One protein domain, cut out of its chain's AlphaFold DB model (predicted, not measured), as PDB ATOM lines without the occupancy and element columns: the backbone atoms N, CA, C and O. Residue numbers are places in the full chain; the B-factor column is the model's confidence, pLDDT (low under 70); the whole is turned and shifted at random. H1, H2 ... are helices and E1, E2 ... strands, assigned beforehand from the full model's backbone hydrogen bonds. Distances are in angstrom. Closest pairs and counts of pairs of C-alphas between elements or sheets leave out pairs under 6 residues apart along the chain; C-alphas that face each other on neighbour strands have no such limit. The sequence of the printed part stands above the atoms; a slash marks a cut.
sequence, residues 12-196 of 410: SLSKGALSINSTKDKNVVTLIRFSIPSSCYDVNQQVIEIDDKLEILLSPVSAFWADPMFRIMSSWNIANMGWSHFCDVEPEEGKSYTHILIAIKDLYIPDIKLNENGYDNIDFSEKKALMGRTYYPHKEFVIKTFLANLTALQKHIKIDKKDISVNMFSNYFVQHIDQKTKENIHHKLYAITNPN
ATOM      1  N   SER A  12       5.659  16.298 -20.449       79.00
ATOM      2  CA  SER A  12       6.440  17.480 -20.755       79.00
ATOM      3  C   SER A  12       5.573  18.717 -20.895       79.00
ATOM      4  O   SER A  12       4.422  18.644 -21.319       79.00
ATOM      5  N   LEU A  13       6.134  19.856 -20.500       79.50
ATOM      6  CA  LEU A  13       5.483  21.160 -20.568       79.50
ATOM      7  C   LEU A  13       6.416  22.125 -21.255       79.50
ATOM      8  O   LEU A  13       7.540  22.305 -20.788       79.50
ATOM      9  N   SER A  14       5.945  22.751 -22.325       81.94
ATOM     10  CA  SER A  14       6.700  23.753 -23.058       81.94
ATOM     11  C   SER A  14       6.080  25.144 -22.950       81.94
ATOM     12  O   SER A  14       4.866  25.305 -22.828       81.94
ATOM     13  N   LYS A  15       6.935  26.165 -23.008       85.38
ATOM     14  CA  LYS A  15       6.545  27.569 -23.174       85.38
ATOM     15  C   LYS A  15       7.510  28.240 -24.142       85.38
ATOM     16  O   LYS A  15       8.706  27.956 -24.121       85.38
ATOM     17  N   GLY A  16       6.985  29.167 -24.936       86.25
ATOM     18  CA  GLY A  16       7.709  29.809 -26.032       86.25
ATOM     19  C   GLY A  16       7.465  29.094 -27.358       86.25
ATOM     20  O   GLY A  16       6.875  28.014 -27.391       86.25
ATOM     21  N   ALA A  17       7.893  29.715 -28.451       85.25
ATOM     22  CA  ALA A  17       7.760  29.167 -29.795       85.25
ATOM     23  C   ALA A  17       9.156  28.871 -30.332       85.25
ATOM     24  O   ALA A  17       9.973  29.780 -30.472       85.25
ATOM     25  N   LEU A  18       9.432  27.597 -30.606       92.25
ATOM     26  CA  LEU A  18      10.650  27.192 -31.287       92.25
ATOM     27  C   LEU A  18      10.339  26.972 -32.771       92.25
ATOM     28  O   LEU A  18       9.433  26.222 -33.113       92.25
ATOM     29  N   SER A  19      11.062  27.661 -33.640       94.50
ATOM     30  CA  SER A  19      10.897  27.650 -35.092       94.50
ATOM     31  C   SER A  19      12.186  28.147 -35.738       94.50
ATOM     32  O   SER A  19      13.037  28.714 -35.048       94.50
ATOM     33  N   ILE A  20      12.329  27.987 -37.053       93.62
ATOM     34  CA  ILE A  20      13.451  28.597 -37.783       93.62
ATOM     35  C   ILE A  20      13.430  30.120 -37.590       93.62
ATOM     36  O   ILE A  20      14.465  30.714 -37.312       93.62
ATOM     37  N   ASN A  21      12.257  30.756 -37.669       93.25
ATOM     38  CA  ASN A  21      12.140  32.209 -37.541       93.25
ATOM     39  C   ASN A  21      12.472  32.717 -36.131       93.25
ATOM     40  O   ASN A  21      13.096  33.764 -35.985       93.25
ATOM     41  N   SER A  22      12.092  31.979 -35.087       91.56
ATOM     42  CA  SER A  22      12.337  32.390 -33.700       91.56
ATOM     43  C   SER A  22      13.798  32.239 -33.265       91.56
ATOM     44  O   SER A  22      14.192  32.844 -32.265       91.56
ATOM     45  N   THR A  23      14.588  31.428 -33.975       93.06
ATOM     46  CA  THR A  23      16.023  31.217 -33.722       93.06
ATOM     47  C   THR A  23      16.921  31.916 -34.742       93.06
ATOM     48  O   THR A  23      18.122  32.039 -34.503       93.06
ATOM     49  N   LYS A  24      16.355  32.413 -35.849       92.94
ATOM     50  CA  LYS A  24      17.080  33.140 -36.893       92.94
ATOM     51  C   LYS A  24      17.832  34.336 -36.306       92.94
ATOM     52  O   LYS A  24      17.280  35.097 -35.517       92.94
ATOM     53  N   ASP A  25      19.098  34.473 -36.691       92.69
ATOM     54  CA  ASP A  25      20.012  35.546 -36.271       92.69
ATOM     55  C   ASP A  25      20.286  35.626 -34.752       92.69
ATOM     56  O   ASP A  25      20.973  36.541 -34.286       92.69
ATOM     57  N   LYS A  26      19.811  34.647 -33.967       93.56
ATOM     58  CA  LYS A  26      20.096  34.534 -32.534       93.56
ATOM     59  C   LYS A  26      21.305  33.637 -32.302       93.56
ATOM     60  O   LYS A  26      21.486  32.619 -32.967       93.56
ATOM     61  N   ASN A  27      22.120  33.990 -31.311       95.44
ATOM     62  CA  ASN A  27      23.209  33.128 -30.867       95.44
ATOM     63  C   ASN A  27      22.669  32.185 -29.787       95.44
ATOM     64  O   ASN A  27      22.713  32.509 -28.602       95.44
ATOM     65  N   VAL A  28      22.045  31.082 -30.200       96.75
ATOM     66  CA  VAL A  28      21.282  30.232 -29.280       96.75
ATOM     67  C   VAL A  28      22.203  29.340 -28.448       96.75
ATOM     68  O   VAL A  28      23.079  28.666 -28.977       96.75
ATOM     69  N   VAL A  29      21.944  29.294 -27.142       97.75
ATOM     70  CA  VAL A  29      22.554  28.352 -26.196       97.75
ATOM     71  C   VAL A  29      21.460  27.446 -25.652       97.75
ATOM     72  O   VAL A  29      20.413  27.920 -25.195       97.75
ATOM     73  N   THR A  30      21.723  26.145 -25.663       98.25
ATOM     74  CA  THR A  30      20.851  25.138 -25.057       98.25
ATOM     75  C   THR A  30      21.337  24.810 -23.655       98.25
ATOM     76  O   THR A  30      22.500  24.481 -23.447       98.25
ATOM     77  N   LEU A  31      20.440  24.888 -22.679       97.81
ATOM     78  CA  LEU A  31      20.720  24.670 -21.268       97.81
ATOM     79  C   LEU A  31      19.902  23.487 -20.754       97.81
ATOM     80  O   LEU A  31      18.674  23.574 -20.710       97.81
ATOM     81  N   ILE A  32      20.565  22.424 -20.307       97.81
ATOM     82  CA  ILE A  32      19.931  21.249 -19.696       97.81
ATOM     83  C   ILE A  32      20.190  21.289 -18.190       97.81
ATOM     84  O   ILE A  32      21.340  21.265 -17.762       97.81
ATOM     85  N   ARG A  33      19.126  21.356 -17.387       97.06
ATOM     86  CA  ARG A  33      19.182  21.448 -15.921       97.06
ATOM     87  C   ARG A  33      18.555  20.240 -15.258       97.06
ATOM     88  O   ARG A  33      17.467  19.845 -15.664       97.06
ATOM     89  N   PHE A  34      19.193  19.707 -14.229       96.56
ATOM     90  CA  PHE A  34      18.675  18.608 -13.411       96.56
ATOM     91  C   PHE A  34      19.439  18.551 -12.085       96.56
ATOM     92  O   PHE A  34      20.439  19.244 -11.918       96.56
ATOM     93  N   SER A  35      18.978  17.734 -11.143       95.44
ATOM     94  CA  SER A  35      19.625  17.572  -9.837       95.44
ATOM     95  C   SER A  35      19.893  16.088  -9.577       95.44
ATOM     96  O   SER A  35      19.083  15.245  -9.962       95.44
ATOM     97  N   ILE A  36      21.038  15.760  -8.969       94.75
ATOM     98  CA  ILE A  36      21.459  14.372  -8.693       94.75
ATOM     99  C   ILE A  36      21.833  14.172  -7.219       94.75
ATOM    100  O   ILE A  36      22.288  15.131  -6.585       94.75
ATOM    101  N   PRO A  37      21.699  12.944  -6.679       92.12
ATOM    102  CA  PRO A  37      22.076  12.596  -5.305       92.12
ATOM    103  C   PRO A  37      23.598  12.405  -5.155       92.12
ATOM    104  O   PRO A  37      24.076  11.360  -4.717       92.12
ATOM    105  N   SER A  38      24.366  13.414  -5.557       92.25
ATOM    106  CA  SER A  38      25.817  13.473  -5.392       92.25
ATOM    107  C   SER A  38      26.173  14.826  -4.808       92.25
ATOM    108  O   SER A  38      25.770  15.850  -5.355       92.25
ATOM    109  N   SER A  39      26.951  14.852  -3.731       89.81
ATOM    110  CA  SER A  39      27.412  16.100  -3.132       89.81
ATOM    111  C   SER A  39      28.595  16.686  -3.903       89.81
ATOM    112  O   SER A  39      29.526  15.968  -4.285       89.81
ATOM    113  N   CYS A  40      28.564  18.005  -4.104       90.69
ATOM    114  CA  CYS A  40      29.747  18.781  -4.462       90.69
ATOM    115  C   CYS A  40      30.723  18.806  -3.284       90.69
ATOM    116  O   CYS A  40      30.310  18.921  -2.128       90.69
ATOM    117  N   TYR A  41      32.021  18.744  -3.578       89.81
ATOM    118  CA  TYR A  41      33.061  18.952  -2.569       89.81
ATOM    119  C   TYR A  41      33.225  20.431  -2.196       89.81
ATOM    120  O   TYR A  41      33.620  20.734  -1.073       89.81
ATOM    121  N   ASP A  42      32.911  21.341  -3.123       86.75
ATOM    122  CA  ASP A  42      32.963  22.788  -2.908       86.75
ATOM    123  C   ASP A  42      31.564  23.348  -2.590       86.75
ATOM    124  O   ASP A  42      30.544  22.883  -3.106       86.75
ATOM    125  N   VAL A  43      31.530  24.370  -1.740       84.00
ATOM    126  CA  VAL A  43      30.330  25.150  -1.404       84.00
ATOM    127  C   VAL A  43      29.972  26.162  -2.493       84.00
ATOM    128  O   VAL A  43      28.835  26.630  -2.549       84.00
ATOM    129  N   ASN A  44      30.927  26.496  -3.360       89.06
ATOM    130  CA  ASN A  44      30.746  27.407  -4.479       89.06
ATOM    131  C   ASN A  44      30.460  26.650  -5.774       89.06
ATOM    132  O   ASN A  44      30.874  25.505  -5.970       89.06
ATOM    133  N   GLN A  45      29.793  27.343  -6.694       92.69
ATOM    134  CA  GLN A  45      29.559  26.850  -8.042       92.69
ATOM    135  C   GLN A  45      30.884  26.549  -8.755       92.69
ATOM    136  O   GLN A  45      31.788  27.380  -8.772       92.69
ATOM    137  N   GLN A  46      30.969  25.373  -9.372       95.31
ATOM    138  CA  GLN A  46      32.118  24.931 -10.159       95.31
ATOM    139  C   GLN A  46      31.750  24.915 -11.639       95.31
ATOM    140  O   GLN A  46      30.623  24.562 -11.991       95.31
ATOM    141  N   VAL A  47      32.703  25.259 -12.502       96.69
ATOM    142  CA  VAL A  47      32.560  25.176 -13.959       96.69
ATOM    143  C   VAL A  47      33.599  24.197 -14.482       96.69
ATOM    144  O   VAL A  47      34.781  24.313 -14.169       96.69
ATOM    145  N   ILE A  48      33.146  23.227 -15.266       96.31
ATOM    146  CA  ILE A  48      33.988  22.263 -15.962       96.31
ATOM    147  C   ILE A  48      33.827  22.534 -17.453       96.31
ATOM    148  O   ILE A  48      32.784  22.239 -18.042       96.31
ATOM    149  N   GLU A  49      34.860  23.112 -18.053       95.75
ATOM    150  CA  GLU A  49      34.947  23.278 -19.500       95.75
ATOM    151  C   GLU A  49      35.295  21.923 -20.126       95.75
ATOM    152  O   GLU A  49      36.308  21.313 -19.778       95.75
ATOM    153  N   ILE A  50      34.419  21.421 -20.998       94.50
ATOM    154  CA  ILE A  50      34.627  20.151 -21.706       94.50
ATOM    155  C   ILE A  50      35.303  20.424 -23.045       94.50
ATOM    156  O   ILE A  50      36.309  19.800 -23.377       94.50
ATOM    157  N   ASP A  51      34.750  21.377 -23.791       93.56
ATOM    158  CA  ASP A  51      35.301  21.909 -25.029       93.56
ATOM    159  C   ASP A  51      34.757  23.328 -25.281       93.56
ATOM    160  O   ASP A  51      33.997  23.879 -24.480       93.56
ATOM    161  N   ASP A  52      35.122  23.926 -26.417       92.88
ATOM    162  CA  ASP A  52      34.712  25.288 -26.776       92.88
ATOM    163  C   ASP A  52      33.188  25.487 -26.801       92.88
ATOM    164  O   ASP A  52      32.707  26.607 -26.591       92.88
ATOM    165  N   LYS A  53      32.419  24.418 -27.038       94.88
ATOM    166  CA  LYS A  53      30.961  24.423 -27.190       94.88
ATOM    167  C   LYS A  53      30.215  23.876 -25.978       94.88
ATOM    168  O   LYS A  53      29.002  24.080 -25.912       94.88
ATOM    169  N   LEU A  54      30.879  23.198 -25.049       97.25
ATOM    170  CA  LEU A  54      30.228  22.463 -23.971       97.25
ATOM    171  C   LEU A  54      30.859  22.757 -22.612       97.25
ATOM    172  O   LEU A  54      32.046  22.526 -22.381       97.25
ATOM    173  N   GLU A  55      30.022  23.185 -21.675       97.75
ATOM    174  CA  GLU A  55      30.397  23.411 -20.279       97.75
ATOM    175  C   GLU A  55      29.393  22.740 -19.333       97.75
ATOM    176  O   GLU A  55      28.194  22.639 -19.619       97.75
ATOM    177  N   ILE A  56      29.893  22.267 -18.191       98.00
ATOM    178  CA  ILE A  56      29.086  21.700 -17.109       98.00
ATOM    179  C   ILE A  56      29.279  22.572 -15.877       98.00
ATOM    180  O   ILE A  56      30.396  22.723 -15.385       98.00
ATOM    181  N   LEU A  57      28.191  23.120 -15.349       97.56
ATOM    182  CA  LEU A  57      28.199  23.880 -14.114       97.56
ATOM    183  C   LEU A  57      27.572  23.041 -13.005       97.56
ATOM    184  O   LEU A  57      26.468  22.511 -13.154       97.56
ATOM    185  N   LEU A  58      28.279  22.947 -11.886       96.69
ATOM    186  CA  LEU A  58      27.890  22.186 -10.705       96.69
ATOM    187  C   LEU A  58      27.612  23.169  -9.575       96.69
ATOM    188  O   LEU A  58      28.476  23.968  -9.224       96.69
ATOM    189  N   SER A  59      26.406  23.141  -9.018       94.44
ATOM    190  CA  SER A  59      26.002  24.022  -7.920       94.44
ATOM    191  C   SER A  59      25.478  23.187  -6.753       94.44
ATOM    192  O   SER A  59      24.527  22.427  -6.954       94.44
ATOM    193  N   PRO A  60      26.046  23.301  -5.541       92.31
ATOM    194  CA  PRO A  60      25.502  22.603  -4.384       92.31
ATOM    195  C   PRO A  60      24.090  23.107  -4.080       92.31
ATOM    196  O   PRO A  60      23.808  24.308  -4.150       92.31
ATOM    197  N   VAL A  61      23.191  22.193  -3.720       90.19
ATOM    198  CA  VAL A  61      21.831  22.559  -3.319       90.19
ATOM    199  C   VAL A  61      21.837  22.870  -1.822       90.19
ATOM    200  O   VAL A  61      21.959  21.991  -0.978       90.19
ATOM    201  N   SER A  62      21.739  24.149  -1.456       85.00
ATOM    202  CA  SER A  62      21.835  24.560  -0.045       85.00
ATOM    203  C   SER A  62      20.646  24.096   0.803       85.00
ATOM    204  O   SER A  62      20.801  23.808   1.992       85.00
ATOM    205  N   ALA A  63      19.468  24.014   0.184       83.94
ATOM    206  CA  ALA A  63      18.230  23.502   0.750       83.94
ATOM    207  C   ALA A  63      17.281  23.074  -0.376       83.94
ATOM    208  O   ALA A  63      17.395  23.552  -1.503       83.94
ATOM    209  N   PHE A  64      16.298  22.231  -0.070       83.31
ATOM    210  CA  PHE A  64      15.334  21.732  -1.055       83.31
ATOM    211  C   PHE A  64      14.600  22.838  -1.828       83.31
ATOM    212  O   PHE A  64      14.516  22.797  -3.049       83.31
ATOM    213  N   TRP A  65      14.146  23.890  -1.146       83.31
ATOM    214  CA  TRP A  65      13.492  25.042  -1.783       83.31
ATOM    215  C   TRP A  65      14.427  25.881  -2.667       83.31
ATOM    216  O   TRP A  65      13.949  26.695  -3.461       83.31
ATOM    217  N   ALA A  66      15.744  25.696  -2.547       84.56
ATOM    218  CA  ALA A  66      16.723  26.318  -3.431       84.56
ATOM    219  C   ALA A  66      16.923  25.531  -4.736       84.56
ATOM    220  O   ALA A  66      17.476  26.099  -5.679       84.56
ATOM    221  N   ASP A  67      16.455  24.277  -4.822       84.69
ATOM    222  CA  ASP A  67      16.530  23.478  -6.044       84.69
ATOM    223  C   ASP A  67      15.743  24.167  -7.172       84.69
ATOM    224  O   ASP A  67      14.521  24.358  -7.061       84.69
ATOM    225  N   PRO A  68      16.401  24.543  -8.285       84.25
ATOM    226  CA  PRO A  68      15.721  25.145  -9.422       84.25
ATOM    227  C   PRO A  68      14.584  24.273  -9.957       84.25
ATOM    228  O   PRO A  68      13.606  24.814 -10.474       84.25
ATOM    229  N   MET A  69      14.675  22.945  -9.803       87.25
ATOM    230  CA  MET A  69      13.631  22.044 -10.281       87.25
ATOM    231  C   MET A  69      12.361  22.087  -9.439       87.25
ATOM    232  O   MET A  69      11.263  22.039  -9.998       87.25
ATOM    233  N   PHE A  70      12.477  22.276  -8.126       86.81
ATOM    234  CA  PHE A  70      11.320  22.535  -7.276       86.81
ATOM    235  C   PHE A  70      10.690  23.903  -7.577       86.81
ATOM    236  O   PHE A  70       9.478  24.001  -7.764       86.81
ATOM    237  N   ARG A  71      11.508  24.960  -7.686       84.31
ATOM    238  CA  ARG A  71      11.028  26.348  -7.837       84.31
ATOM    239  C   ARG A  71      10.165  26.584  -9.074       84.31
ATOM    240  O   ARG A  71       9.255  27.403  -9.017       84.31
ATOM    241  N   ILE A  72      10.446  25.898 -10.182       81.25
ATOM    242  CA  ILE A  72       9.697  26.076 -11.440       81.25
ATOM    243  C   ILE A  72       8.239  25.611 -11.296       81.25
ATOM    244  O   ILE A  72       7.356  26.152 -11.956       81.25
ATOM    245  N   MET A  73       7.983  24.640 -10.416       82.81
ATOM    246  CA  MET A  73       6.710  23.921 -10.327       82.81
ATOM    247  C   MET A  73       6.184  23.853  -8.888       82.81
ATOM    248  O   MET A  73       5.386  22.983  -8.557       82.81
ATOM    249  N   SER A  74       6.604  24.762  -8.005       82.62
ATOM    250  CA  SER A  74       6.306  24.671  -6.567       82.62
ATOM    251  C   SER A  74       4.811  24.723  -6.235       82.62
ATOM    252  O   SER A  74       4.407  24.277  -5.168       82.62
ATOM    253  N   SER A  75       3.987  25.268  -7.135       80.81
ATOM    254  CA  SER A  75       2.527  25.338  -6.999       80.81
ATOM    255  C   SER A  75       1.781  24.189  -7.685       80.81
ATOM    256  O   SER A  75       0.553  24.218  -7.747       80.81
ATOM    257  N   TRP A  76       2.489  23.235  -8.290       79.62
ATOM    258  CA  TRP A  76       1.871  22.170  -9.070       79.62
ATOM    259  C   TRP A  76       1.527  20.965  -8.212       79.62
ATOM    260  O   TRP A  76       2.318  20.540  -7.370       79.62
ATOM    261  N   ASN A  77       0.377  20.372  -8.528       72.19
ATOM    262  CA  ASN A  77      -0.051  19.088  -8.001       72.19
ATOM    263  C   ASN A  77      -0.240  18.103  -9.162       72.19
ATOM    264  O   ASN A  77      -0.830  18.458 -10.184       72.19
ATOM    265  N   ILE A  78       0.238  16.871  -9.001       72.06
ATOM    266  CA  ILE A  78       0.046  15.759  -9.939       72.06
ATOM    267  C   ILE A  78      -0.781  14.714  -9.207       72.06
ATOM    268  O   ILE A  78      -0.351  14.238  -8.162       72.06
ATOM    269  N   ALA A  79      -1.972  14.391  -9.716       67.25
ATOM    270  CA  ALA A  79      -2.909  13.503  -9.017       67.25
ATOM    271  C   ALA A  79      -3.148  13.945  -7.554       67.25
ATOM    272  O   ALA A  79      -3.157  13.132  -6.637       67.25
ATOM    273  N   ASN A  80      -3.295  15.263  -7.346       62.69
ATOM    274  CA  ASN A  80      -3.430  15.936  -6.043       62.69
ATOM    275  C   ASN A  80      -2.217  15.822  -5.092       62.69
ATOM    276  O   ASN A  80      -2.255  16.401  -4.010       62.69
ATOM    277  N   MET A  81      -1.117  15.193  -5.510       70.62
ATOM    278  CA  MET A  81       0.155  15.203  -4.786       70.62
ATOM    279  C   MET A  81       0.993  16.420  -5.170       70.62
ATOM    280  O   MET A  81       1.189  16.688  -6.357       70.62
ATOM    281  N   GLY A  82       1.559  17.118  -4.187       78.19
ATOM    282  CA  GLY A  82       2.462  18.243  -4.442       78.19
ATOM    283  C   GLY A  82       3.713  17.853  -5.234       78.19
ATOM    284  O   GLY A  82       4.285  16.779  -5.032       78.19
ATOM    285  N   TRP A  83       4.193  18.755  -6.097       85.06
ATOM    286  CA  TRP A  83       5.409  18.564  -6.904       85.06
ATOM    287  C   TRP A  83       6.641  18.158  -6.084       85.06
ATOM    288  O   TRP A  83       7.509  17.433  -6.571       85.06
ATOM    289  N   SER A  84       6.697  18.559  -4.814       85.12
ATOM    290  CA  SER A  84       7.773  18.182  -3.897       85.12
ATOM    291  C   SER A  84       7.973  16.677  -3.752       85.12
ATOM    292  O   SER A  84       9.085  16.240  -3.468       85.12
ATOM    293  N   HIS A  85       6.924  15.882  -3.960       82.69
ATOM    294  CA  HIS A  85       7.001  14.428  -3.896       82.69
ATOM    295  C   HIS A  85       7.760  13.823  -5.082       82.69
ATOM    296  O   HIS A  85       8.423  12.804  -4.918       82.69
ATOM    297  N   PHE A  86       7.719  14.477  -6.243       85.69
ATOM    298  CA  PHE A  86       8.311  13.979  -7.486       85.69
ATOM    299  C   PHE A  86       9.697  14.557  -7.777       85.69
ATOM    300  O   PHE A  86      10.328  14.157  -8.754       85.69
ATOM    301  N   CYS A  87      10.181  15.481  -6.943       88.69
ATOM    302  CA  CYS A  87      11.514  16.057  -7.066       88.69
ATOM    303  C   CYS A  87      12.611  15.014  -6.790       88.69
ATOM    304  O   CYS A  87      12.478  14.129  -5.938       88.69
ATOM    305  N   ASP A  88      13.729  15.145  -7.504       90.06
ATOM    306  CA  ASP A  88      14.897  14.291  -7.285       90.06
ATOM    307  C   ASP A  88      15.574  14.605  -5.942       90.06
ATOM    308  O   ASP A  88      15.964  13.671  -5.238       90.06
ATOM    309  N   VAL A  89      15.631  15.894  -5.575       88.50
ATOM    310  CA  VAL A  89      16.174  16.402  -4.304       88.50
ATOM    311  C   VAL A  89      15.234  16.099  -3.145       88.50
ATOM    312  O   VAL A  89      14.032  16.357  -3.215       88.50
ATOM    313  N   GLU A  90      15.797  15.615  -2.042       82.38
ATOM    314  CA  GLU A  90      15.039  15.332  -0.827       82.38
ATOM    315  C   GLU A  90      15.018  16.536   0.139       82.38
ATOM    316  O   GLU A  90      16.063  17.147   0.378       82.38
ATOM    317  N   PRO A  91      13.849  16.878   0.729       74.50
ATOM    318  CA  PRO A  91      13.681  17.977   1.688       74.50
ATOM    319  C   PRO A  91      14.721  18.064   2.808       74.50
ATOM    320  O   PRO A  91      15.192  19.154   3.128       74.50
ATOM    321  N   GLU A  92      15.079  16.922   3.390       70.38
ATOM    322  CA  GLU A  92      15.945  16.822   4.571       70.38
ATOM    323  C   GLU A  92      17.436  16.796   4.208       70.38
ATOM    324  O   GLU A  92      18.292  17.081   5.044       70.38
ATOM    325  N   GLU A  93      17.752  16.516   2.944       74.62
ATOM    326  CA  GLU A  93      19.105  16.192   2.504       74.62
ATOM    327  C   GLU A  93      19.628  17.134   1.421       74.62
ATOM    328  O   GLU A  93      20.561  16.767   0.722       74.62
ATOM    329  N   GLY A  94      19.082  18.346   1.257       70.50
ATOM    330  CA  GLY A  94      19.470  19.249   0.158       70.50
ATOM    331  C   GLY A  94      20.988  19.331  -0.086       70.50
ATOM    332  O   GLY A  94      21.435  19.204  -1.220       70.50
ATOM    333  N   LYS A  95      21.791  19.394   0.987       77.69
ATOM    334  CA  LYS A  95      23.267  19.461   0.938       77.69
ATOM    335  C   LYS A  95      23.958  18.224   0.340       77.69
ATOM    336  O   LYS A  95      25.120  18.308  -0.048       77.69
ATOM    337  N   SER A  96      23.268  17.091   0.273       88.50
ATOM    338  CA  SER A  96      23.725  15.846  -0.357       88.50
ATOM    339  C   SER A  96      23.496  15.828  -1.873       88.50
ATOM    340  O   SER A  96      23.872  14.862  -2.534       88.50
ATOM    341  N   TYR A  97      22.888  16.882  -2.431       93.38
ATOM    342  CA  TYR A  97      22.542  16.982  -3.844       93.38
ATOM    343  C   TYR A  97      23.330  18.086  -4.549       93.38
ATOM    344  O   TYR A  97      23.662  19.132  -3.982       93.38
ATOM    345  N   THR A  98      23.556  17.865  -5.841       94.81
ATOM    346  CA  THR A  98      24.152  18.843  -6.751       94.81
ATOM    347  C   THR A  98      23.175  19.142  -7.869       94.81
ATOM    348  O   THR A  98      22.675  18.230  -8.533       94.81
ATOM    349  N   HIS A  99      22.928  20.429  -8.096       95.88
ATOM    350  CA  HIS A  99      22.270  20.909  -9.296       95.88
ATOM    351  C   HIS A  99      23.290  21.007 -10.428       95.88
ATOM    352  O   HIS A  99      24.356  21.607 -10.275       95.88
ATOM    353  N   ILE A 100      22.947  20.431 -11.573       97.31
ATOM    354  CA  ILE A 100      23.782  20.391 -12.764       97.31
ATOM    355  C   ILE A 100      23.115  21.212 -13.857       97.31
ATOM    356  O   ILE A 100      21.939  21.019 -14.169       97.31
ATOM    357  N   LEU A 101      23.900  22.088 -14.475       97.56
ATOM    358  CA  LEU A 101      23.569  22.792 -15.705       97.56
ATOM    359  C   LEU A 101      24.584  22.376 -16.770       97.56
ATOM    360  O   LEU A 101      25.763  22.682 -16.643       97.56
ATOM    361  N   ILE A 102      24.132  21.722 -17.834       98.25
ATOM    362  CA  ILE A 102      24.941  21.530 -19.039       98.25
ATOM    363  C   ILE A 102      24.567  22.631 -20.024       98.25
ATOM    364  O   ILE A 102      23.400  22.721 -20.416       98.25
ATOM    365  N   ALA A 103      25.536  23.455 -20.422       98.06
ATOM    366  CA  ALA A 103      25.336  24.477 -21.438       98.06
ATOM    367  C   ALA A 103      26.045  24.086 -22.738       98.06
ATOM    368  O   ALA A 103      27.251  23.854 -22.776       98.06
ATOM    369  N   ILE A 104      25.253  24.010 -23.803       98.25
ATOM    370  CA  ILE A 104      25.678  23.726 -25.169       98.25
ATOM    371  C   ILE A 104      25.584  25.052 -25.918       98.25
ATOM    372  O   ILE A 104      24.486  25.589 -26.074       98.25
ATOM    373  N   LYS A 105      26.713  25.593 -26.379       96.81
ATOM    374  CA  LYS A 105      26.805  26.856 -27.134       96.81
ATOM    375  C   LYS A 105      26.363  26.673 -28.591       96.81
ATOM    376  O   LYS A 105      27.076  27.029 -29.524       96.81
ATOM    377  N   ASP A 106      25.218  26.024 -28.755       96.62
ATOM    378  CA  ASP A 106      24.546  25.760 -30.017       96.62
ATOM    379  C   ASP A 106      23.065  25.427 -29.753       96.62
ATOM    380  O   ASP A 106      22.648  25.118 -28.624       96.62
ATOM    381  N   LEU A 107      22.260  25.444 -30.814       96.31
ATOM    382  CA  LEU A 107      20.888  24.961 -30.799       96.31
ATOM    383  C   LEU A 107      20.876  23.424 -30.840       96.31
ATOM    384  O   LEU A 107      21.085  22.808 -31.884       96.31
ATOM    385  N   TYR A 108      20.585  22.796 -29.702       97.19
ATOM    386  CA  TYR A 108      20.535  21.348 -29.550       97.19
ATOM    387  C   TYR A 108      19.109  20.882 -29.257       97.19
ATOM    388  O   TYR A 108      18.620  20.987 -28.137       97.19
ATOM    389  N   ILE A 109      18.447  20.352 -30.285       95.56
ATOM    390  CA  ILE A 109      17.025  19.980 -30.257       95.56
ATOM    391  C   ILE A 109      16.798  18.598 -30.878       95.56
ATOM    392  O   ILE A 109      16.173  18.457 -31.926       95.56
ATOM    393  N   PRO A 110      17.346  17.541 -30.265       96.50
ATOM    394  CA  PRO A 110      17.368  16.212 -30.857       96.50
ATOM    395  C   PRO A 110      15.993  15.541 -30.942       96.50
ATOM    396  O   PRO A 110      15.908  14.484 -31.557       96.50
ATOM    397  N   ASP A 111      14.951  16.074 -30.293       93.12
ATOM    398  CA  ASP A 111      13.605  15.491 -30.247       93.12
ATOM    399  C   ASP A 111      12.599  16.139 -31.206       93.12
ATOM    400  O   ASP A 111      11.460  15.677 -31.290       93.12
ATOM    401  N   ILE A 112      13.004  17.175 -31.944       93.62
ATOM    402  CA  ILE A 112      12.117  17.927 -32.833       93.62
ATOM    403  C   ILE A 112      12.821  18.325 -34.133       93.62
ATOM    404  O   ILE A 112      14.036  18.508 -34.189       93.62
ATOM    405  N   LYS A 113      12.036  18.501 -35.191       95.44
ATOM    406  CA  LYS A 113      12.469  19.053 -36.471       95.44
ATOM    407  C   LYS A 113      11.834  20.425 -36.649       95.44
ATOM    408  O   LYS A 113      10.613  20.532 -36.690       95.44
ATOM    409  N   LEU A 114      12.651  21.471 -36.745       95.38
ATOM    410  CA  LEU A 114      12.135  22.824 -36.953       95.38
ATOM    411  C   LEU A 114      11.531  22.992 -38.346       95.38
ATOM    412  O   LEU A 114      12.080  22.514 -39.341       95.38
ATOM    413  N   ASN A 115      10.443  23.750 -38.399       94.62
ATOM    414  CA  ASN A 115       9.894  24.339 -39.610       94.62
ATOM    415  C   ASN A 115       9.826  25.873 -39.438       94.62
ATOM    416  O   ASN A 115      10.267  26.413 -38.419       94.62
ATOM    417  N   GLU A 116       9.351  26.603 -40.451       93.06
ATOM    418  CA  GLU A 116       9.426  28.074 -40.463       93.06
ATOM    419  C   GLU A 116       8.758  28.725 -39.248       93.06
ATOM    420  O   GLU A 116       9.311  29.667 -38.683       93.06
ATOM    421  N   ASN A 117       7.612  28.190 -38.813       92.00
ATOM    422  CA  ASN A 117       6.751  28.803 -37.797       92.00
ATOM    423  C   ASN A 117       6.492  27.900 -36.576       92.00
ATOM    424  O   ASN A 117       5.671  28.232 -35.724       92.00
ATOM    425  N   GLY A 118       7.189  26.770 -36.471       92.69
ATOM    426  CA  GLY A 118       7.026  25.800 -35.395       92.69
ATOM    427  C   GLY A 118       7.996  24.626 -35.516       92.69
ATOM    428  O   GLY A 118       9.117  24.762 -36.016       92.69
ATOM    429  N   TYR A 119       7.559  23.458 -35.055       93.38
ATOM    430  CA  TYR A 119       8.338  22.229 -35.122       93.38
ATOM    431  C   TYR A 119       7.444  20.990 -35.173       93.38
ATOM    432  O   TYR A 119       6.316  21.005 -34.679       93.38
ATOM    433  N   ASP A 120       7.995  19.906 -35.709       92.88
ATOM    434  CA  ASP A 120       7.404  18.571 -35.692       92.88
ATOM    435  C   ASP A 120       8.180  17.684 -34.712       92.88
ATOM    436  O   ASP A 120       9.412  17.711 -34.683       92.88
ATOM    437  N   ASN A 121       7.483  16.896 -33.891       92.25
ATOM    438  CA  ASN A 121       8.153  15.940 -33.005       92.25
ATOM    439  C   ASN A 121       8.758  14.796 -33.826       92.25
ATOM    440  O   ASN A 121       8.129  14.282 -34.751       92.25
ATOM    441  N   ILE A 122       9.963  14.368 -33.456       94.62
ATOM    442  CA  ILE A 122      10.581  13.181 -34.046       94.62
ATOM    443  C   ILE A 122       9.971  11.939 -33.393       94.62
ATOM    444  O   ILE A 122       9.936  11.825 -32.167       94.62
ATOM    445  N   ASP A 123       9.505  10.997 -34.213       92.94
ATOM    446  CA  ASP A 123       9.013   9.711 -33.727       92.94
ATOM    447  C   ASP A 123      10.181   8.810 -33.302       92.94
ATOM    448  O   ASP A 123      11.087   8.503 -34.080       92.94
ATOM    449  N   PHE A 124      10.151   8.372 -32.044       93.88
ATOM    450  CA  PHE A 124      11.132   7.457 -31.464       93.88
ATOM    451  C   PHE A 124      10.555   6.072 -31.157       93.88
ATOM    452  O   PHE A 124      11.155   5.328 -30.380       93.88
ATOM    453  N   SER A 125       9.418   5.703 -31.749       91.44
ATOM    454  CA  SER A 125       8.751   4.417 -31.503       91.44
ATOM    455  C   SER A 125       9.662   3.213 -31.755       91.44
ATOM    456  O   SER A 125       9.712   2.304 -30.928       91.44
ATOM    457  N   GLU A 126      10.468   3.236 -32.820       93.38
ATOM    458  CA  GLU A 126      11.439   2.172 -33.111       93.38
ATOM    459  C   GLU A 126      12.531   2.073 -32.032       93.38
ATOM    460  O   GLU A 126      12.786   0.996 -31.492       93.38
ATOM    461  N   LYS A 127      13.129   3.205 -31.632       92.88
ATOM    462  CA  LYS A 127      14.117   3.230 -30.537       92.88
ATOM    463  C   LYS A 127      13.511   2.745 -29.225       92.88
ATOM    464  O   LYS A 127      14.155   1.993 -28.499       92.88
ATOM    465  N   LYS A 128      12.275   3.155 -28.928       89.81
ATOM    466  CA  LYS A 128      11.535   2.717 -27.741       89.81
ATOM    467  C   LYS A 128      11.347   1.200 -27.742       89.81
ATOM    468  O   LYS A 128      11.597   0.570 -26.716       89.81
ATOM    469  N   ALA A 129      10.972   0.619 -28.883       89.62
ATOM    470  CA  ALA A 129      10.811  -0.824 -29.042       89.62
ATOM    471  C   ALA A 129      12.136  -1.580 -28.850       89.62
ATOM    472  O   ALA A 129      12.173  -2.562 -28.113       89.62
ATOM    473  N   LEU A 130      13.235  -1.090 -29.435       92.94
ATOM    474  CA  LEU A 130      14.559  -1.714 -29.312       92.94
ATOM    475  C   LEU A 130      15.127  -1.648 -27.889       92.94
ATOM    476  O   LEU A 130      15.787  -2.580 -27.438       92.94
ATOM    477  N   MET A 131      14.900  -0.541 -27.183       89.69
ATOM    478  CA  MET A 131      15.467  -0.314 -25.850       89.69
ATOM    479  C   MET A 131      14.586  -0.849 -24.717       89.69
ATOM    480  O   MET A 131      15.035  -0.880 -23.572       89.69
ATOM    481  N   GLY A 132      13.330  -1.206 -25.005       87.69
ATOM    482  CA  GLY A 132      12.350  -1.618 -23.997       87.69
ATOM    483  C   GLY A 132      11.950  -0.504 -23.019       87.69
ATOM    484  O   GLY A 132      11.417  -0.788 -21.950       87.69
ATOM    485  N   ARG A 133      12.226   0.767 -23.345       86.88
ATOM    486  CA  ARG A 133      11.900   1.941 -22.515       86.88
ATOM    487  C   ARG A 133      11.731   3.197 -23.357       86.88
ATOM    488  O   ARG A 133      12.257   3.274 -24.466       86.88
ATOM    489  N   THR A 134      11.063   4.212 -22.809       88.38
ATOM    490  CA  THR A 134      10.975   5.531 -23.453       88.38
ATOM    491  C   THR A 134      12.374   6.106 -23.703       88.38
ATOM    492  O   THR A 134      13.266   6.057 -22.846       88.38
ATOM    493  N   TYR A 135      12.572   6.619 -24.917       91.50
ATOM    494  CA  TYR A 135      13.826   7.204 -25.363       91.50
ATOM    495  C   TYR A 135      13.816   8.716 -25.138       91.50
ATOM    496  O   TYR A 135      13.016   9.428 -25.739       91.50
ATOM    497  N   TYR A 136      14.734   9.205 -24.303       94.12
ATOM    498  CA  TYR A 136      14.907  10.633 -24.040       94.12
ATOM    499  C   TYR A 136      16.273  11.086 -24.553       94.12
ATOM    500  O   TYR A 136      17.271  10.901 -23.848       94.12
ATOM    501  N   PRO A 137      16.364  11.688 -25.751       95.56
ATOM    502  CA  PRO A 137      17.654  11.991 -26.367       95.56
ATOM    503  C   PRO A 137      18.525  12.923 -25.512       95.56
ATOM    504  O   PRO A 137      19.730  12.707 -25.416       95.56
ATOM    505  N   HIS A 138      17.921  13.888 -24.814       96.81
ATOM    506  CA  HIS A 138      18.625  14.756 -23.867       96.81
ATOM    507  C   HIS A 138      19.258  13.976 -22.706       96.81
ATOM    508  O   HIS A 138      20.402  14.246 -22.349       96.81
ATOM    509  N   LYS A 139      18.563  12.977 -22.136       95.12
ATOM    510  CA  LYS A 139      19.146  12.136 -21.078       95.12
ATOM    511  C   LYS A 139      20.305  11.317 -21.626       95.12
ATOM    512  O   LYS A 139      21.360  11.289 -21.010       95.12
ATOM    513  N   GLU A 140      20.150  10.705 -22.798       95.94
ATOM    514  CA  GLU A 140      21.239   9.948 -23.430       95.94
ATOM    515  C   GLU A 140      22.470  10.821 -23.691       95.94
ATOM    516  O   GLU A 140      23.597  10.375 -23.482       95.94
ATOM    517  N   PHE A 141      22.259  12.067 -24.121       97.62
ATOM    518  CA  PHE A 141      23.326  13.048 -24.269       97.62
ATOM    519  C   PHE A 141      24.024  13.315 -22.932       97.62
ATOM    520  O   PHE A 141      25.238  13.161 -22.850       97.62
ATOM    521  N   VAL A 142      23.267  13.619 -21.871       97.56
ATOM    522  CA  VAL A 142      23.808  13.838 -20.517       97.56
ATOM    523  C   VAL A 142      24.646  12.641 -20.055       97.56
ATOM    524  O   VAL A 142      25.779  12.825 -19.617       97.56
ATOM    525  N   ILE A 143      24.132  11.415 -20.196       97.31
ATOM    526  CA  ILE A 143      24.826  10.190 -19.771       97.31
ATOM    527  C   ILE A 143      26.130   9.990 -20.542       97.31
ATOM    528  O   ILE A 143      27.163   9.715 -19.933       97.31
ATOM    529  N   LYS A 144      26.117  10.171 -21.866       97.56
ATOM    530  CA  LYS A 144      27.336  10.075 -22.684       97.56
ATOM    531  C   LYS A 144      28.362  11.131 -22.289       97.56
ATOM    532  O   LYS A 144      29.528  10.790 -22.108       97.56
ATOM    533  N   THR A 145      27.924  12.374 -22.100       97.69
ATOM    534  CA  THR A 145      28.772  13.484 -21.653       97.69
ATOM    535  C   THR A 145      29.398  13.188 -20.290       97.69
ATOM    536  O   THR A 145      30.595  13.394 -20.113       97.69
ATOM    537  N   PHE A 146      28.626  12.642 -19.349       97.62
ATOM    538  CA  PHE A 146      29.116  12.284 -18.017       97.62
ATOM    539  C   PHE A 146      30.129  11.140 -18.063       97.62
ATOM    540  O   PHE A 146      31.189  11.231 -17.451       97.62
ATOM    541  N   LEU A 147      29.845  10.081 -18.826       97.69
ATOM    542  CA  LEU A 147      30.753   8.941 -18.968       97.69
ATOM    543  C   LEU A 147      32.072   9.326 -19.647       97.69
ATOM    544  O   LEU A 147      33.127   8.865 -19.214       97.69
ATOM    545  N   ALA A 148      32.022  10.174 -20.677       97.75
ATOM    546  CA  ALA A 148      33.213  10.650 -21.378       97.75
ATOM    547  C   ALA A 148      34.102  11.544 -20.495       97.75
ATOM    548  O   ALA A 148      35.315  11.563 -20.675       97.75
ATOM    549  N   ASN A 149      33.508  12.235 -19.517       97.25
ATOM    550  CA  ASN A 149      34.184  13.223 -18.672       97.25
ATOM    551  C   ASN A 149      34.220  12.832 -17.186       97.25
ATOM    552  O   ASN A 149      34.398  13.688 -16.318       97.25
ATOM    553  N   LEU A 150      34.075  11.538 -16.880       96.94
ATOM    554  CA  LEU A 150      33.964  11.030 -15.511       96.94
ATOM    555  C   LEU A 150      35.137  11.480 -14.628       96.94
ATOM    556  O   LEU A 150      34.917  11.987 -13.535       96.94
ATOM    557  N   THR A 151      36.372  11.360 -15.117       96.88
ATOM    558  CA  THR A 151      37.574  11.740 -14.358       96.88
ATOM    559  C   THR A 151      37.603  13.231 -14.013       96.88
ATOM    560  O   THR A 151      38.127  13.607 -12.968       96.88
ATOM    561  N   ALA A 152      37.058  14.096 -14.876       96.12
ATOM    562  CA  ALA A 152      36.951  15.524 -14.593       96.12
ATOM    563  C   ALA A 152      35.854  15.787 -13.551       96.12
ATOM    564  O   ALA A 152      36.102  16.475 -12.565       96.12
ATOM    565  N   LEU A 153      34.681  15.165 -13.711       96.25
ATOM    566  CA  LEU A 153      33.557  15.274 -12.774       96.25
ATOM    567  C   LEU A 153      33.921  14.801 -11.359       96.25
ATOM    568  O   LEU A 153      33.605  15.477 -10.382       96.25
ATOM    569  N   GLN A 154      34.646  13.686 -11.247       96.12
ATOM    570  CA  GLN A 154      35.065  13.093  -9.972       96.12
ATOM    571  C   GLN A 154      35.975  13.992  -9.127       96.12
ATOM    572  O   GLN A 154      36.131  13.739  -7.935       96.12
ATOM    573  N   LYS A 155      36.558  15.048  -9.707       96.00
ATOM    574  CA  LYS A 155      37.320  16.057  -8.954       96.00
ATOM    575  C   LYS A 155      36.425  17.014  -8.167       96.00
ATOM    576  O   LYS A 155      36.911  17.647  -7.238       96.00
ATOM    577  N   HIS A 156      35.149  17.125  -8.532       95.81
ATOM    578  CA  HIS A 156      34.232  18.131  -7.993       95.81
ATOM    579  C   HIS A 156      33.013  17.529  -7.290       95.81
ATOM    580  O   HIS A 156      32.484  18.156  -6.375       95.81
ATOM    581  N   ILE A 157      32.575  16.332  -7.691       94.81
ATOM    582  CA  ILE A 157      31.413  15.643  -7.118       94.81
ATOM    583  C   ILE A 157      31.716  14.181  -6.800       94.81
ATOM    584  O   ILE A 157      32.495  13.517  -7.488       94.81
ATOM    585  N   LYS A 158      31.037  13.656  -5.778       92.62
ATOM    586  CA  LYS A 158      31.076  12.232  -5.435       92.62
ATOM    587  C   LYS A 158      30.185  11.423  -6.384       92.62
ATOM    588  O   LYS A 158      28.986  11.286  -6.140       92.62
ATOM    589  N   ILE A 159      30.769  10.907  -7.465       94.56
ATOM    590  CA  ILE A 159      30.065  10.098  -8.469       94.56
ATOM    591  C   ILE A 159      30.924   8.926  -8.957       94.56
ATOM    592  O   ILE A 159      32.090   9.105  -9.319       94.56
ATOM    593  N   ASP A 160      30.345   7.726  -9.005       94.81
ATOM    594  CA  ASP A 160      30.984   6.558  -9.607       94.81
ATOM    595  C   ASP A 160      30.377   6.241 -10.978       94.81
ATOM    596  O   ASP A 160      29.216   6.532 -11.269       94.81
ATOM    597  N   LYS A 161      31.140   5.537 -11.825       95.50
ATOM    598  CA  LYS A 161      30.670   5.086 -13.148       95.50
ATOM    599  C   LYS A 161      29.346   4.311 -13.081       95.50
ATOM    600  O   LYS A 161      28.528   4.430 -13.986       95.50
ATOM    601  N   LYS A 162      29.153   3.511 -12.028       94.69
ATOM    602  CA  LYS A 162      27.940   2.704 -11.799       94.69
ATOM    603  C   LYS A 162      26.690   3.555 -11.534       94.69
ATOM    604  O   LYS A 162      25.589   3.086 -11.798       94.69
ATOM    605  N   ASP A 163      26.865   4.780 -11.041       92.06
ATOM    606  CA  ASP A 163      25.766   5.689 -10.701       92.06
ATOM    607  C   ASP A 163      25.288   6.469 -11.939       92.06
ATOM    608  O   ASP A 163      24.163   6.973 -11.982       92.06
ATOM    609  N   ILE A 164      26.116   6.524 -12.990       95.81
ATOM    610  CA  ILE A 164      25.801   7.195 -14.249       95.81
ATOM    611  C   ILE A 164      24.958   6.266 -15.123       95.81
ATOM    612  O   ILE A 164      25.454   5.425 -15.873       95.81
ATOM    613  N   SER A 165      23.646   6.453 -15.049       94.19
ATOM    614  CA  SER A 165      22.672   5.766 -15.894       94.19
ATOM    615  C   SER A 165      21.531   6.702 -16.271       94.19
ATOM    616  O   SER A 165      21.343   7.751 -15.662       94.19
ATOM    617  N   VAL A 166      20.697   6.304 -17.228       91.00
ATOM    618  CA  VAL A 166      19.503   7.083 -17.609       91.00
ATOM    619  C   VAL A 166      18.507   7.305 -16.469       91.00
ATOM    620  O   VAL A 166      17.644   8.170 -16.599       91.00
ATOM    621  N   ASN A 167      18.637   6.562 -15.366       91.12
ATOM    622  CA  ASN A 167      17.822   6.712 -14.164       91.12
ATOM    623  C   ASN A 167      18.461   7.632 -13.108       91.12
ATOM    624  O   ASN A 167      17.899   7.795 -12.029       91.12
ATOM    625  N   MET A 168      19.613   8.246 -13.398       93.44
ATOM    626  CA  MET A 168      20.350   9.115 -12.468       93.44
ATOM    627  C   MET A 168      19.526  10.323 -11.980       93.44
ATOM    628  O   MET A 168      19.732  10.792 -10.866       93.44
ATOM    629  N   PHE A 169      18.581  10.804 -12.788       94.38
ATOM    630  CA  PHE A 169      17.636  11.870 -12.443       94.38
ATOM    631  C   PHE A 169      16.293  11.600 -13.123       94.38
ATOM    632  O   PHE A 169      16.269  11.118 -14.258       94.38
ATOM    633  N   SER A 170      15.178  11.892 -12.462       92.75
ATOM    634  CA  SER A 170      13.828  11.719 -13.010       92.75
ATOM    635  C   SER A 170      13.333  12.954 -13.757       92.75
ATOM    636  O   SER A 170      12.528  12.816 -14.683       92.75
ATOM    637  N   ASN A 171      13.808  14.143 -13.387       93.69
ATOM    638  CA  ASN A 171      13.291  15.411 -13.892       93.69
ATOM    639  C   ASN A 171      14.415  16.275 -14.462       93.69
ATOM    640  O   ASN A 171      15.500  16.362 -13.887       93.69
ATOM    641  N   TYR A 172      14.153  16.923 -15.595       95.50
ATOM    642  CA  TYR A 172      15.100  17.855 -16.192       95.50
ATOM    643  C   TYR A 172      14.414  18.948 -17.007       95.50
ATOM    644  O   TYR A 172      13.334  18.764 -17.569       95.50
ATOM    645  N   PHE A 173      15.066  20.102 -17.086       95.19
ATOM    646  CA  PHE A 173      14.598  21.280 -17.802       95.19
ATOM    647  C   PHE A 173      15.524  21.596 -18.965       95.19
ATOM    648  O   PHE A 173      16.721  21.790 -18.758       95.19
ATOM    649  N   VAL A 174      14.976  21.709 -20.169       96.38
ATOM    650  CA  VAL A 174      15.706  22.165 -21.354       96.38
ATOM    651  C   VAL A 174      15.273  23.592 -21.663       96.38
ATOM    652  O   VAL A 174      14.083  23.860 -21.800       96.38
ATOM    653  N   GLN A 175      16.215  24.525 -21.759       96.00
ATOM    654  CA  GLN A 175      15.959  25.906 -22.174       96.00
ATOM    655  C   GLN A 175      16.806  26.264 -23.387       96.00
ATOM    656  O   GLN A 175      17.968  25.883 -23.462       96.00
ATOM    657  N   HIS A 176      16.248  27.083 -24.263       97.06
ATOM    658  CA  HIS A 176      16.931  27.706 -25.382       97.06
ATOM    659  C   HIS A 176      16.906  29.203 -25.128       97.06
ATOM    660  O   HIS A 176      15.829  29.800 -25.006       97.06
ATOM    661  N   ILE A 177      18.084  29.797 -24.996       96.75
ATOM    662  CA  ILE A 177      18.228  31.225 -24.731       96.75
ATOM    663  C   ILE A 177      19.087  31.867 -25.810       96.75
ATOM    664  O   ILE A 177      19.985  31.222 -26.347       96.75
ATOM    665  N   ASP A 178      18.854  33.140 -26.100       96.19
ATOM    666  CA  ASP A 178      19.825  33.920 -26.863       96.19
ATOM    667  C   ASP A 178      20.975  34.341 -25.941       96.19
ATOM    668  O   ASP A 178      20.778  35.012 -24.926       96.19
ATOM    669  N   GLN A 179      22.200  33.948 -26.285       94.31
ATOM    670  CA  GLN A 179      23.395  34.223 -25.498       94.31
ATOM    671  C   GLN A 179      23.611  35.719 -25.277       94.31
ATOM    672  O   GLN A 179      24.114  36.092 -24.211       94.31
ATOM    673  N   LYS A 180      23.263  36.549 -26.273       93.44
ATOM    674  CA  LYS A 180      23.508  37.996 -26.255       93.44
ATOM    675  C   LYS A 180      22.501  38.715 -25.365       93.44
ATOM    676  O   LYS A 180      22.901  39.432 -24.456       93.44
ATOM    677  N   THR A 181      21.209  38.504 -25.606       94.25
ATOM    678  CA  THR A 181      20.127  39.211 -24.896       94.25
ATOM    679  C   THR A 181      19.701  38.536 -23.593       94.25
ATOM    680  O   THR A 181      19.036  39.164 -22.774       94.25
ATOM    681  N   LYS A 182      20.075  37.264 -23.389       93.00
ATOM    682  CA  LYS A 182      19.571  36.378 -22.324       93.00
ATOM    683  C   LYS A 182      18.063  36.110 -22.399       93.00
ATOM    684  O   LYS A 182      17.493  35.568 -21.453       93.00
ATOM    685  N   GLU A 183      17.420  36.448 -23.517       92.81
ATOM    686  CA  GLU A 183      16.005  36.173 -23.746       92.81
ATOM    687  C   GLU A 183      15.745  34.659 -23.760       92.81
ATOM    688  O   GLU A 183      16.467  33.899 -24.410       92.81
ATOM    689  N   ASN A 184      14.698  34.215 -23.056       92.19
ATOM    690  CA  ASN A 184      14.233  32.832 -23.112       92.19
ATOM    691  C   ASN A 184      13.360  32.636 -24.356       92.19
ATOM    692  O   ASN A 184      12.240  33.136 -24.411       92.19
ATOM    693  N   ILE A 185      13.881  31.908 -25.343       94.25
ATOM    694  CA  ILE A 185      13.191  31.642 -26.612       94.25
ATOM    695  C   ILE A 185      12.141  30.549 -26.402       94.25
ATOM    696  O   ILE A 185      10.995  30.660 -26.836       94.25
ATOM    697  N   HIS A 186      12.556  29.471 -25.741       94.50
ATOM    698  CA  HIS A 186      11.731  28.301 -25.505       94.50
ATOM    699  C   HIS A 186      12.277  27.506 -24.329       94.50
ATOM    700  O   HIS A 186      13.489  27.330 -24.193       94.50
ATOM    701  N   HIS A 187      11.389  26.928 -23.532       92.38
ATOM    702  CA  HIS A 187      11.773  25.940 -22.541       92.38
ATOM    703  C   HIS A 187      10.808  24.770 -22.494       92.38
ATOM    704  O   HIS A 187       9.630  24.928 -22.803       92.38
ATOM    705  N   LYS A 188      11.316  23.617 -22.059       92.69
ATOM    706  CA  LYS A 188      10.565  22.381 -21.889       92.69
ATOM    707  C   LYS A 188      10.993  21.667 -20.608       92.69
ATOM    708  O   LYS A 188      12.171  21.362 -20.429       92.69
ATOM    709  N   LEU A 189      10.042  21.407 -19.717       91.75
ATOM    710  CA  LEU A 189      10.221  20.503 -18.581       91.75
ATOM    711  C   LEU A 189       9.931  19.082 -19.035       91.75
ATOM    712  O   LEU A 189       8.917  18.866 -19.688       91.75
ATOM    713  N   TYR A 190      10.773  18.137 -18.642       92.69
ATOM    714  CA  TYR A 190      10.497  16.709 -18.700       92.69
ATOM    715  C   TYR A 190      10.464  16.194 -17.266       92.69
ATOM    716  O   TYR A 190      11.442  16.338 -16.528       92.69
ATOM    717  N   ALA A 191       9.337  15.619 -16.870       90.69
ATOM    718  CA  ALA A 191       9.092  15.188 -15.504       90.69
ATOM    719  C   ALA A 191       8.778  13.691 -15.462       90.69
ATOM    720  O   ALA A 191       8.178  13.156 -16.394       90.69
ATOM    721  N   ILE A 192       9.172  13.032 -14.367       89.19
ATOM    722  CA  ILE A 192       8.811  11.632 -14.070       89.19
ATOM    723  C   ILE A 192       9.293  10.683 -15.181       89.19
ATOM    724  O   ILE A 192       8.653   9.712 -15.563       89.19
ATOM    725  N   THR A 193      10.484  10.966 -15.713       91.00
ATOM    726  CA  THR A 193      11.028  10.226 -16.861       91.00
ATOM    727  C   THR A 193      11.623   8.865 -16.495       91.00
ATOM    728  O   THR A 193      11.914   8.069 -17.388       91.00
ATOM    729  N   ASN A 194      11.807   8.578 -15.199       89.75
ATOM    730  CA  ASN A 194      12.228   7.257 -14.727       89.75
ATOM    731  C   ASN A 194      11.011   6.367 -14.446       89.75
ATOM    732  O   ASN A 194      10.075   6.831 -13.785       89.75
ATOM    733  N   PRO A 195      11.063   5.070 -14.805       79.81
ATOM    734  CA  PRO A 195       9.940   4.148 -14.625       79.81
ATOM    735  C   PRO A 195       9.564   3.924 -13.152       79.81
ATOM    736  O   PRO A 195       8.425   3.602 -12.846       79.81
ATOM    737  N   ASN A 196      10.505   4.114 -12.224       79.50
ATOM    738  CA  ASN A 196      10.300   3.902 -10.791       79.50
ATOM    739  C   ASN A 196      10.015   5.195 -10.003       79.50
ATOM    740  O   ASN A 196      10.010   5.152  -8.775       79.50
TER     741      ASN A 196
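Overview. This is residues 12 to 196 of the 410 residues of an uncharacterized protein of Pseudoalteromonas arctica (UniProt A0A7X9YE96). A large, twisted wall of seven antiparallel strands, in the order E1, E9, E8, E2, E5, E4, E3, has the longest helix, H4, crossing one of its faces. The small hairpin E6 and E7 is set off from the large sheet, apart from each of its strands, with E6 near the short helix H1, where the C-alphas of Leu 114 and Ile 20 are 6.0 A apart; H2 only grazes the sheet and is followed by the long stretch of residues 73 to 97 with no named element, and H3 is set well away from the sheet. The printed part has 185 residues with five named helices and nine named strands, in the order E1, H1, E2, E3, E4, H2, E5, E6, E7, H3, H4, H5, E8, E9. The class is mixed, helices and strands, with 87 of the 185 residues in named elements, under half. The whole is compact, with a radius of gyration of the C-alphas of 16.6 A and spans of 46 by 42 by 36 A.

Arrangement. In the large sheet, E2, residues 28 to 36, and E5, residues 98 to 104, are antiparallel neighbours at 160 degrees, with N 32 and O 102 at 2.9 A, within hydrogen-bond range. On the other side of E2 is E8, residues 172 to 178, with N 31 and O 175 at 2.8 A. E8 forms a hairpin with E9, residues 184 to 191, where N 174 and O 188 are 2.8 A apart. E1, residues 12 to 16, is the edge strand beside E9, with N 15 and O 187 at 3.0 A. E4, residues 54 to 60, is the antiparallel neighbour of E5 on the other side of E5 from E2, with N 57 and O 101 at 2.8 A. E4 forms a hairpin with the other edge strand, E3, residues 46 to 51, with N 56 and O 48 at 2.9 A. H4, residues 137 to 148, is on one face of this sheet, an arrangement of two layers, at a height over the sheet of 9.3 A. It lies over E5 and E4, and only just not over E8 and E2, on each of which 2 of its 12 C-alphas fall. On the local plane it runs across the strands, at 84 degrees to E4. The closest C-alphas of H4 and E5 are those of Val 142 and Ile 102, 7.9 A apart. H5, residues 150 to 153, is close to H4 but not clearly touching, with Phe 146 and Leu 153 as the closest C-alphas, 7.5 A apart. H5 only grazes the sheet, with residues 152 to 153. H2, residues 68 to 72, also only grazes it; its closest C-alpha to E2 is that of Met 69, 6.9 A from that of Phe 34. H1, residues 20 to 23, only grazes it with residues 22 to 23. E6, residues 112 to 114, and E7, residues 119 to 121, form a hairpin, with N 113 and O 120 at 2.8 A. H3, residues 125 to 131, is not on the large sheet. In H2, H3 and H4 every O i to N i+4 pair is within hydrogen-bond range; H1 and H5 are too short for such a pair.

Along the chain. E1 begins at C-alpha 12, (6.440, 17.480, -20.755). E2, the longest strand, measures 26.0 A from C-alpha 28 to C-alpha 36. E4 measures 20.1 A, E8 and E9 19.9 A each, and E5 19.1 A. H4 measures 16.4 A and begins at C-alpha 137, (17.654, 11.991, -26.367). E9 ends at C-alpha 191, (9.092, 15.188, -15.504).

Size, cuts and confidence. The two C-alphas farthest apart are those of Glu 92 and Glu 116, at 46.9 A. The printed part has no cut. The links from H2 to E5, 25 residues, and from H5 to E8, 18 residues, are long. Mean pLDDT of the printed part is 91.1, and residues 79 to 80 are under 70.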